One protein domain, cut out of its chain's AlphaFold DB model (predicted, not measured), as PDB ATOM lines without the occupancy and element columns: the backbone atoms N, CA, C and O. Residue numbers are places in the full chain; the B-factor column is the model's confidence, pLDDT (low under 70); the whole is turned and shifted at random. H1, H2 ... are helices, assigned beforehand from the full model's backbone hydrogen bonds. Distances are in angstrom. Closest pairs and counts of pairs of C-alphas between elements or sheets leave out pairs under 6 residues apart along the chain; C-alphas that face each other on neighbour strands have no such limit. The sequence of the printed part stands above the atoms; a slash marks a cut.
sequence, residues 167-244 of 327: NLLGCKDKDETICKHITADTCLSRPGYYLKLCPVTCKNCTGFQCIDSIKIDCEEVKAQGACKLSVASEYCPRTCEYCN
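What this domain is: This is residues 167 to 244 of the 327 residues of the protein "ShKT domain-containing protein" of Caenorhabditis japonica (UniProt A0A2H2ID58). With little regular structure, short helices and loops form an elongated body of two halves, H1 to H3 in one, H4 and H5 in the other, joined where H3 meets H5. The 78 printed residues have five named helices, H1 to H5 in order, and no named strand; the class is all helix, with only 27 residues in named elements. It is compact, radius of gyration of the C-alphas 12.8 A, spanning 43 by 23 by 16 A.

How they stand to each other: H1, residues 176 to 179, is close to but not clearly touching H3, residues 191 to 197; the closest C-alphas, Cys 179 and Leu 197, are 7.7 A apart. H2, residues 184 to 189, and H3 only just touch, with 3 pairs of C-alphas within 8 A, only at the corner; the closest C-alphas, Cys 187 and Tyr 194, are 5.3 A apart. H3 touches H5, residues 232 to 235; the closest C-alphas, Gly 192 and Glu 234, are 4.0 A apart. H4, residues 218 to 223, is close to but not clearly touching H5; the closest C-alphas, Val 221 and Ala 232, are 7.7 A apart. Every O i to N i+4 pair is within hydrogen-bond range in H2 and H4, 2 of 3 in H3; H1 and H5 are too short for such a pair.

Where its parts are: H1 begins at C-alpha 176 (-6.789, -47.005, -16.145) and H5 ends at C-alpha 235 (14.045, -44.807, -21.798). H1 to H5 measure 5.0, 8.7, 9.7, 8.6 and 5.3 A from first to last C-alpha.

The domain as a whole: The two C-alphas farthest apart, Leu 168 and Gln 224, are 43.7 A apart. The printed part has no cut; the link from H3 to H4, residues 198 to 217, is long. Residues 167 to 169 have pLDDT under 70.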
ATOM      1  N   ASN A 167      -9.998 -55.618 -25.244       60.59
ATOM      2  CA  ASN A 167     -10.238 -56.111 -23.885       60.59
ATOM      3  C   ASN A 167     -10.698 -57.580 -23.867       60.59
ATOM      4  O   ASN A 167     -10.357 -58.321 -22.946       60.59
ATOM      5  N   LEU A 168     -11.433 -58.024 -24.894       56.41
ATOM      6  CA  LEU A 168     -11.885 -59.413 -25.039       56.41
ATOM      7  C   LEU A 168     -10.724 -60.379 -25.338       56.41
ATOM      8  O   LEU A 168     -10.764 -61.536 -24.932       56.41
ATOM      9  N   LEU A 169      -9.667 -59.883 -25.989       68.06
ATOM     10  CA  LEU A 169      -8.392 -60.582 -26.207       68.06
ATOM     11  C   LEU A 169      -7.486 -60.577 -24.959       68.06
ATOM     12  O   LEU A 169      -6.337 -61.007 -25.025       68.06
ATOM     13  N   GLY A 170      -7.983 -60.085 -23.819       79.94
ATOM     14  CA  GLY A 170      -7.282 -60.105 -22.534       79.94
ATOM     15  C   GLY A 170      -6.233 -59.005 -22.353       79.94
ATOM     16  O   GLY A 170      -5.582 -58.958 -21.309       79.94
ATOM     17  N   CYS A 171      -6.075 -58.098 -23.320       87.44
ATOM     18  CA  CYS A 171      -5.205 -56.940 -23.158       87.44
ATOM     19  C   CYS A 171      -5.941 -55.828 -22.414       87.44
ATOM     20  O   CYS A 171      -6.969 -55.348 -22.880       87.44
ATOM     21  N   LYS A 172      -5.394 -55.393 -21.279       91.38
ATOM     22  CA  LYS A 172      -5.924 -54.272 -20.502       91.38
ATOM     23  C   LYS A 172      -4.801 -53.405 -19.962       91.38
ATOM     24  O   LYS A 172      -3.719 -53.902 -19.641       91.38
ATOM     25  N   ASP A 173      -5.093 -52.120 -19.829       93.62
ATOM     26  CA  ASP A 173      -4.227 -51.204 -19.107       93.62
ATOM     27  C   ASP A 173      -4.174 -51.595 -17.625       93.62
ATOM     28  O   ASP A 173      -5.179 -52.000 -17.037       93.62
ATOM     29  N   LYS A 174      -2.978 -51.545 -17.027       92.81
ATOM     30  CA  LYS A 174      -2.790 -51.907 -15.614       92.81
ATOM     31  C   LYS A 174      -3.379 -50.853 -14.688       92.81
ATOM     32  O   LYS A 174      -3.921 -51.210 -13.649       92.81
ATOM     33  N   ASP A 175      -3.249 -49.586 -15.071       93.38
ATOM     34  CA  ASP A 175      -3.773 -48.451 -14.323       93.38
ATOM     35  C   ASP A 175      -4.579 -47.540 -15.246       93.38
ATOM     36  O   ASP A 175      -4.046 -46.666 -15.926       93.38
ATOM     37  N   GLU A 176      -5.890 -47.751 -15.269       92.50
ATOM     38  CA  GLU A 176      -6.789 -47.005 -16.145       92.50
ATOM     39  C   GLU A 176      -6.797 -45.497 -15.844       92.50
ATOM     40  O   GLU A 176      -7.044 -44.696 -16.744       92.50
ATOM     41  N   THR A 177      -6.516 -45.090 -14.601       94.00
ATOM     42  CA  THR A 177      -6.533 -43.671 -14.215       94.00
ATOM     43  C   THR A 177      -5.345 -42.930 -14.805       94.00
ATOM     44  O   THR A 177      -5.517 -41.884 -15.427       94.00
ATOM     45  N   ILE A 178      -4.152 -43.521 -14.709       94.88
ATOM     46  CA  ILE A 178      -2.942 -42.961 -15.311       94.88
ATOM     47  C   ILE A 178      -3.065 -43.009 -16.833       94.88
ATOM     48  O   ILE A 178      -2.852 -41.994 -17.495       94.88
ATOM     49  N   CYS A 179      -3.449 -44.161 -17.393       95.06
ATOM     50  CA  CYS A 179      -3.455 -44.384 -18.837       95.06
ATOM     51  C   CYS A 179      -4.430 -43.465 -19.596       95.06
ATOM     52  O   CYS A 179      -4.140 -43.105 -20.733       95.06
ATOM     53  N   LYS A 180      -5.508 -42.977 -18.963       95.00
ATOM     54  CA  LYS A 180      -6.429 -41.981 -19.555       95.00
ATOM     55  C   LYS A 180      -5.758 -40.662 -19.945       95.00
ATOM     56  O   LYS A 180      -6.206 -40.014 -20.886       95.00
ATOM     57  N   HIS A 181      -4.694 -40.271 -19.247       94.25
ATOM     58  CA  HIS A 181      -3.970 -39.023 -19.503       94.25
ATOM     59  C   HIS A 181      -2.719 -39.219 -20.373       94.25
ATOM     60  O   HIS A 181      -2.004 -38.258 -20.662       94.25
ATOM     61  N   ILE A 182      -2.435 -40.453 -20.800       95.12
ATOM     62  CA  ILE A 182      -1.253 -40.776 -21.599       95.12
ATOM     63  C   ILE A 182      -1.554 -40.594 -23.084       95.12
ATOM     64  O   ILE A 182      -2.468 -41.188 -23.648       95.12
ATOM     65  N   THR A 183      -0.722 -39.792 -23.743       93.56
ATOM     66  CA  THR A 183      -0.728 -39.622 -25.199       93.56
ATOM     67  C   THR A 183       0.286 -40.547 -25.873       93.56
ATOM     68  O   THR A 183       1.213 -41.052 -25.234       93.56
ATOM     69  N   ALA A 184       0.170 -40.717 -27.195       89.88
ATOM     70  CA  ALA A 184       1.146 -41.473 -27.982       89.88
ATOM     71  C   ALA A 184       2.583 -40.953 -27.780       89.88
ATOM     72  O   ALA A 184       3.498 -41.744 -27.574       89.88
ATOM     73  N   ASP A 185       2.785 -39.634 -27.729       91.00
ATOM     74  CA  ASP A 185       4.108 -39.041 -27.486       91.00
ATOM     75  C   ASP A 185       4.653 -39.369 -26.092       91.00
ATOM     76  O   ASP A 185       5.862 -39.526 -25.900       91.00
ATOM     77  N   THR A 186       3.767 -39.517 -25.108       94.25
ATOM     78  CA  THR A 186       4.141 -39.913 -23.747       94.25
ATOM     79  C   THR A 186       4.578 -41.378 -23.715       94.25
ATOM     80  O   THR A 186       5.622 -41.688 -23.134       94.25
ATOM     81  N   CYS A 187       3.881 -42.256 -24.447       94.69
ATOM     82  CA  CYS A 187       4.321 -43.637 -24.667       94.69
ATOM     83  C   CYS A 187       5.729 -43.698 -25.281       94.69
ATOM     84  O   CYS A 187       6.539 -44.526 -24.880       94.69
ATOM     85  N   LEU A 188       6.051 -42.792 -26.210       94.19
ATOM     86  CA  LEU A 188       7.365 -42.718 -26.862       94.19
ATOM     87  C   LEU A 188       8.434 -42.001 -26.031       94.19
ATOM     88  O   LEU A 188       9.626 -42.128 -26.302       94.19
ATOM     89  N   SER A 189       8.027 -41.234 -25.023       94.88
ATOM     90  CA  SER A 189       8.940 -40.512 -24.141       94.88
ATOM     91  C   SER A 189       9.646 -41.447 -23.165       94.88
ATOM     92  O   SER A 189      10.827 -41.257 -22.890       94.88
ATOM     93  N   ARG A 190       8.935 -42.452 -22.645       95.44
ATOM     94  CA  ARG A 190       9.460 -43.416 -21.666       95.44
ATOM     95  C   ARG A 190       8.886 -44.813 -21.952       95.44
ATOM     96  O   ARG A 190       8.059 -45.322 -21.187       95.44
ATOM     97  N   PRO A 191       9.265 -45.401 -23.101       94.06
ATOM     98  CA  PRO A 191       8.616 -46.587 -23.649       94.06
ATOM     99  C   PRO A 191       8.693 -47.793 -22.719       94.06
ATOM    100  O   PRO A 191       7.692 -48.485 -22.546       94.06
ATOM    101  N   GLY A 192       9.818 -48.017 -22.039       91.94
ATOM    102  CA  GLY A 192       9.975 -49.155 -21.131       91.94
ATOM    103  C   GLY A 192       8.993 -49.153 -19.950       91.94
ATOM    104  O   GLY A 192       8.683 -50.224 -19.424       91.94
ATOM    105  N   TYR A 193       8.472 -47.980 -19.570       94.25
ATOM    106  CA  TYR A 193       7.478 -47.818 -18.507       94.25
ATOM    107  C   TYR A 193       6.045 -47.873 -19.058       94.25
ATOM    108  O   TYR A 193       5.271 -48.765 -18.701       94.25
ATOM    109  N   TYR A 194       5.695 -46.967 -19.978       94.44
ATOM    110  CA  TYR A 194       4.308 -46.816 -20.435       94.44
ATOM    111  C   TYR A 194       3.827 -47.963 -21.324       94.44
ATOM    112  O   TYR A 194       2.664 -48.340 -21.223       94.44
ATOM    113  N   LEU A 195       4.698 -48.603 -22.113       91.94
ATOM    114  CA  LEU A 195       4.301 -49.768 -22.919       91.94
ATOM    115  C   LEU A 195       3.939 -50.987 -22.057       91.94
ATOM    116  O   LEU A 195       3.218 -51.867 -22.526       91.94
ATOM    117  N   LYS A 196       4.442 -51.055 -20.814       91.00
ATOM    118  CA  LYS A 196       4.141 -52.125 -19.846       91.00
ATOM    119  C   LYS A 196       2.982 -51.778 -18.917       91.00
ATOM    120  O   LYS A 196       2.347 -52.693 -18.387       91.00
ATOM    121  N   LEU A 197       2.777 -50.490 -18.643       93.69
ATOM    122  CA  LEU A 197       1.705 -49.997 -17.778       93.69
ATOM    123  C   LEU A 197       0.390 -49.849 -18.550       93.69
ATOM    124  O   LEU A 197      -0.651 -50.274 -18.058       93.69
ATOM    125  N   CYS A 198       0.467 -49.310 -19.765       94.88
ATOM    126  CA  CYS A 198      -0.669 -48.936 -20.599       94.88
ATOM    127  C   CYS A 198      -0.623 -49.611 -21.989       94.88
ATOM    128  O   CYS A 198      -0.524 -48.918 -23.007       94.88
ATOM    129  N   PRO A 199      -0.628 -50.955 -22.086       92.00
ATOM    130  CA  PRO A 199      -0.549 -51.662 -23.364       92.00
ATOM    131  C   PRO A 199      -1.703 -51.358 -24.335       92.00
ATOM    132  O   PRO A 199      -1.475 -51.384 -25.542       92.00
ATOM    133  N   VAL A 200      -2.914 -51.042 -23.874       91.62
ATOM    134  CA  VAL A 200      -4.036 -50.665 -24.750       91.62
ATOM    135  C   VAL A 200      -3.831 -49.247 -25.270       91.62
ATOM    136  O   VAL A 200      -3.795 -49.038 -26.486       91.62
ATOM    137  N   THR A 201      -3.621 -48.286 -24.366       92.38
ATOM    138  CA  THR A 201      -3.432 -46.872 -24.732       92.38
ATOM    139  C   THR A 201      -2.211 -46.680 -25.637       92.38
ATOM    140  O   THR A 201      -2.283 -46.009 -26.668       92.38
ATOM    141  N   CYS A 202      -1.104 -47.351 -25.315       92.75
ATOM    142  CA  CYS A 202       0.118 -47.327 -26.113       92.75
ATOM    143  C   CYS A 202       0.133 -48.365 -27.247       92.75
ATOM    144  O   CYS A 202       1.177 -48.560 -27.862       92.75
ATOM    145  N   LYS A 203      -0.985 -49.044 -27.545       90.69
ATOM    146  CA  LYS A 203      -1.110 -50.015 -28.651       90.69
ATOM    147  C   LYS A 203      -0.037 -51.124 -28.654       90.69
ATOM    148  O   LYS A 203       0.359 -51.597 -29.717       90.69
ATOM    149  N   ASN A 204       0.408 -51.559 -27.477       88.69
ATOM    150  CA  ASN A 204       1.368 -52.643 -27.252       88.69
ATOM    151  C   ASN A 204       0.732 -53.889 -26.612       88.69
ATOM    152  O   ASN A 204       1.322 -54.558 -25.767       88.69
ATOM    153  N   CYS A 205      -0.489 -54.226 -27.015       86.69
ATOM    154  CA  CYS A 205      -1.180 -55.408 -26.500       86.69
ATOM    155  C   CYS A 205      -0.495 -56.734 -26.818       86.69
ATOM    156  O   CYS A 205      -0.694 -57.716 -26.115       86.69
ATOM    157  N   THR A 206       0.328 -56.761 -27.860       81.88
ATOM    158  CA  THR A 206       1.084 -57.953 -28.226       81.88
ATOM    159  C   THR A 206       2.300 -58.178 -27.325       81.88
ATOM    160  O   THR A 206       2.890 -59.251 -27.361       81.88
ATOM    161  N   GLY A 207       2.707 -57.178 -26.529       79.38
ATOM    162  CA  GLY A 207       3.902 -57.240 -25.682       79.38
ATOM    163  C   GLY A 207       5.221 -57.279 -26.459       79.38
ATOM    164  O   GLY A 207       6.288 -57.379 -25.860       79.38
ATOM    165  N   PHE A 208       5.155 -57.188 -27.786       75.88
ATOM    166  CA  PHE A 208       6.305 -57.298 -28.667       75.88
ATOM    167  C   PHE A 208       6.957 -55.953 -28.962       75.88
ATOM    168  O   PHE A 208       8.143 -55.921 -29.281       75.88
ATOM    169  N   GLN A 209       6.226 -54.836 -28.865       83.44
ATOM    170  CA  GLN A 209       6.829 -53.545 -29.171       83.44
ATOM    171  C   GLN A 209       7.860 -53.204 -28.110       83.44
ATOM    172  O   GLN A 209       7.553 -53.043 -26.927       83.44
ATOM    173  N   CYS A 210       9.091 -53.056 -28.575       88.19
ATOM    174  CA  CYS A 210      10.171 -52.560 -27.764       88.19
ATOM    175  C   CYS A 210      10.991 -51.573 -28.578       88.19
ATOM    176  O   CYS A 210      11.589 -51.899 -29.604       88.19
ATOM    177  N   ILE A 211      10.948 -50.333 -28.125       91.25
ATOM    178  CA  ILE A 211      11.463 -49.172 -28.830       91.25
ATOM    179  C   ILE A 211      12.187 -48.278 -27.838       91.25
ATOM    180  O   ILE A 211      11.890 -48.287 -26.645       91.25
ATOM    181  N   ASP A 212      13.132 -47.511 -28.352       94.06
ATOM    182  CA  ASP A 212      13.844 -46.508 -27.580       94.06
ATOM    183  C   ASP A 212      13.067 -45.195 -27.520       94.06
ATOM    184  O   ASP A 212      12.195 -44.914 -28.349       94.06
ATOM    185  N   SER A 213      13.376 -44.403 -26.502       94.88
ATOM    186  CA  SER A 213      12.763 -43.113 -26.257       94.88
ATOM    187  C   SER A 213      13.127 -42.143 -27.362       94.88
ATOM    188  O   SER A 213      14.267 -42.068 -27.815       94.88
ATOM    189  N   ILE A 214      12.156 -41.324 -27.747       93.62
ATOM    190  CA  ILE A 214      12.412 -40.214 -28.658       93.62
ATOM    191  C   ILE A 214      13.079 -39.032 -27.941       93.62
ATOM    192  O   ILE A 214      13.673 -38.187 -28.603       93.62
ATOM    193  N   LYS A 215      12.979 -38.927 -26.613       93.38
ATOM    194  CA  LYS A 215      13.431 -37.738 -25.872       93.38
ATOM    195  C   LYS A 215      14.920 -37.736 -25.544       93.38
ATOM    196  O   LYS A 215      15.437 -36.676 -25.214       93.38
ATOM    197  N   ILE A 216      15.589 -38.882 -25.630       93.62
ATOM    198  CA  ILE A 216      17.011 -39.006 -25.304       93.62
ATOM    199  C   ILE A 216      17.770 -39.719 -26.417       93.62
ATOM    200  O   ILE A 216      17.192 -40.525 -27.148       93.62
ATOM    201  N   ASP A 217      19.061 -39.421 -26.545       94.88
ATOM    202  CA  ASP A 217      19.931 -40.105 -27.494       94.88
ATOM    203  C   ASP A 217      20.438 -41.419 -26.890       94.88
ATOM    204  O   ASP A 217      21.370 -41.465 -26.084       94.88
ATOM    205  N   CYS A 218      19.779 -42.512 -27.259       94.62
ATOM    206  CA  CYS A 218      20.118 -43.826 -26.738       94.62
ATOM    207  C   CYS A 218      21.476 -44.346 -27.224       94.62
ATOM    208  O   CYS A 218      22.084 -45.163 -26.526       94.62
ATOM    209  N   GLU A 219      21.977 -43.878 -28.372       94.38
ATOM    210  CA  GLU A 219      23.309 -44.259 -28.851       94.38
ATOM    211  C   GLU A 219      24.385 -43.683 -27.925       94.38
ATOM    212  O   GLU A 219      25.306 -44.400 -27.521       94.38
ATOM    213  N   GLU A 220      24.205 -42.432 -27.495       95.44
ATOM    214  CA  GLU A 220      25.080 -41.786 -26.519       95.44
ATOM    215  C   GLU A 220      25.018 -42.482 -25.149       95.44
ATOM    216  O   GLU A 220      26.060 -42.818 -24.579       95.44
ATOM    217  N   VAL A 221      23.816 -42.798 -24.651       95.00
ATOM    218  CA  VAL A 221      23.636 -43.540 -23.384       95.00
ATOM    219  C   VAL A 221      24.388 -44.877 -23.411       95.00
ATOM    220  O   VAL A 221      25.015 -45.268 -22.418       95.00
ATOM    221  N   LYS A 222      24.365 -45.583 -24.549       94.12
ATOM    222  CA  LYS A 222      25.119 -46.830 -24.727       94.12
ATOM    223  C   LYS A 222      26.622 -46.593 -24.755       94.12
ATOM    224  O   LYS A 222      27.346 -47.326 -24.080       94.12
ATOM    225  N   ALA A 223      27.083 -45.589 -25.497       95.38
ATOM    226  CA  ALA A 223      28.501 -45.252 -25.613       95.38
ATOM    227  C   ALA A 223      29.118 -44.871 -24.257       95.38
ATOM    228  O   ALA A 223      30.232 -45.288 -23.945       95.38
ATOM    229  N   GLN A 224      28.365 -44.159 -23.417       96.12
ATOM    230  CA  GLN A 224      28.781 -43.775 -22.065       96.12
ATOM    231  C   GLN A 224      28.723 -44.933 -21.050       96.12
ATOM    232  O   GLN A 224      29.104 -44.769 -19.891       96.12
ATOM    233  N   GLY A 225      28.226 -46.113 -21.438       94.56
ATOM    234  CA  GLY A 225      28.053 -47.246 -20.526       94.56
ATOM    235  C   GLY A 225      26.935 -47.050 -19.493       94.56
ATOM    236  O   GLY A 225      26.820 -47.842 -18.553       94.56
ATOM    237  N   ALA A 226      26.078 -46.042 -19.680       94.81
ATOM    238  CA  ALA A 226      24.954 -45.725 -18.801       94.81
ATOM    239  C   ALA A 226      23.802 -46.742 -18.906       94.81
ATOM    240  O   ALA A 226      22.895 -46.733 -18.078       94.81
ATOM    241  N   CYS A 227      23.879 -47.696 -19.840       94.56
ATOM    242  CA  CYS A 227      22.967 -48.838 -19.908       94.56
ATOM    243  C   CYS A 227      22.939 -49.701 -18.640       94.56
ATOM    244  O   CYS A 227      22.033 -50.502 -18.509       94.56
ATOM    245  N   LYS A 228      23.894 -49.568 -17.709       93.81
ATOM    246  CA  LYS A 228      23.851 -50.268 -16.409       93.81
ATOM    247  C   LYS A 228      22.860 -49.644 -15.418       93.81
ATOM    248  O   LYS A 228      22.535 -50.271 -14.413       93.81
ATOM    249  N   LEU A 229      22.419 -48.410 -15.662       93.44
ATOM    250  CA  LEU A 229      21.488 -47.698 -14.791       93.44
ATOM    251  C   LEU A 229      20.063 -48.214 -15.003       93.44
ATOM    252  O   LEU A 229      19.628 -48.420 -16.134       93.44
ATOM    253  N   SER A 230      19.295 -48.341 -13.920       90.31
ATOM    254  CA  SER A 230      17.888 -48.766 -13.980       90.31
ATOM    255  C   SER A 230      17.045 -47.860 -14.884       90.31
ATOM    256  O   SER A 230      16.200 -48.346 -15.633       90.31
ATOM    257  N   VAL A 231      17.333 -46.556 -14.885       92.50
ATOM    258  CA  VAL A 231      16.654 -45.547 -15.712       92.50
ATOM    259  C   VAL A 231      16.815 -45.835 -17.210       92.50
ATOM    260  O   VAL A 231      15.886 -45.617 -17.987       92.50
ATOM    261  N   ALA A 232      17.948 -46.406 -17.633       93.25
ATOM    262  CA  ALA A 232      18.176 -46.740 -19.038       93.25
ATOM    263  C   ALA A 232      17.186 -47.799 -19.551       93.25
ATOM    264  O   ALA A 232      16.815 -47.764 -20.721       93.25
ATOM    265  N   SER A 233      16.682 -48.681 -18.684       91.81
ATOM    266  CA  SER A 233      15.658 -49.668 -19.055       91.81
ATOM    267  C   SER A 233      14.283 -49.053 -19.349       91.81
ATOM    268  O   SER A 233      13.457 -49.668 -20.023       91.81
ATOM    269  N   GLU A 234      14.025 -47.835 -18.875       94.38
ATOM    270  CA  GLU A 234      12.748 -47.150 -19.074       94.38
ATOM    271  C   GLU A 234      12.747 -46.277 -20.328       94.38
ATOM    272  O   GLU A 234      11.715 -46.138 -20.990       94.38
ATOM    273  N   TYR A 235      13.901 -45.697 -20.654       95.44
ATOM    274  CA  TYR A 235      14.045 -44.807 -21.798       95.44
ATOM    275  C   TYR A 235      14.692 -45.484 -23.006       95.44
ATOM    276  O   TYR A 235      14.208 -45.288 -24.108       95.44
ATOM    277  N   CYS A 236      15.723 -46.307 -22.832       95.81
ATOM    278  CA  CYS A 236      16.448 -46.963 -23.928       95.81
ATOM    279  C   CYS A 236      16.394 -48.497 -23.844       95.81
ATOM    280  O   CYS A 236      17.444 -49.153 -23.874       95.81
ATOM    281  N   PRO A 237      15.206 -49.115 -23.708       92.44
ATOM    282  CA  PRO A 237      15.128 -50.553 -23.503       92.44
ATOM    283  C   PRO A 237      15.691 -51.351 -24.684       92.44
ATOM    284  O   PRO A 237      16.222 -52.434 -24.470       92.44
ATOM    285  N   ARG A 238      15.618 -50.839 -25.918       90.25
ATOM    286  CA  ARG A 238      16.082 -51.560 -27.111       90.25
ATOM    287  C   ARG A 238      17.579 -51.408 -27.301       90.25
ATOM    288  O   ARG A 238      18.275 -52.406 -27.491       90.25
ATOM    289  N   THR A 239      18.096 -50.192 -27.206       91.69
ATOM    290  CA  THR A 239      19.530 -49.941 -27.374       91.69
ATOM    291  C   THR A 239      20.360 -50.594 -26.262       91.69
ATOM    292  O   THR A 239      21.433 -51.149 -26.539       91.69
ATOM    293  N   CYS A 240      19.841 -50.597 -25.029       91.50
ATOM    294  CA  CYS A 240      20.462 -51.246 -23.873       91.50
ATOM    295  C   CYS A 240      20.083 -52.725 -23.701       91.50
ATOM    296  O   CYS A 240      20.450 -53.330 -22.699       91.50
ATOM    297  N   GLU A 241      19.400 -53.322 -24.679       88.44
ATOM    298  CA  GLU A 241      19.143 -54.766 -24.741       88.44
ATOM    299  C   GLU A 241      18.263 -55.313 -23.592       88.44
ATOM    300  O   GLU A 241      18.339 -56.489 -23.242       88.44
ATOM    301  N   TYR A 242      17.379 -54.482 -23.037       87.88
ATOM    302  CA  TYR A 242      16.385 -54.841 -22.016       87.88
ATOM    303  C   TYR A 242      15.069 -55.397 -22.583       87.88
ATOM    304  O   TYR A 242      14.159 -55.744 -21.821       87.88
ATOM    305  N   CYS A 243      14.931 -55.470 -23.906       85.00
ATOM    306  CA  CYS A 243      13.753 -56.038 -24.546       85.00
ATOM    307  C   CYS A 243      13.812 -57.565 -24.491       85.00
ATOM    308  O   CYS A 243      14.378 -58.207 -25.375       85.00
ATOM    309  N   ASN A 244      13.192 -58.162 -23.476       70.50
ATOM    310  CA  ASN A 244      12.978 -59.604 -23.467       70.50
ATOM    311  C   ASN A 244      11.703 -59.936 -24.247       70.50
ATOM    312  O   ASN A 244      10.625 -59.502 -23.824       70.50
TER     313      ASN A 244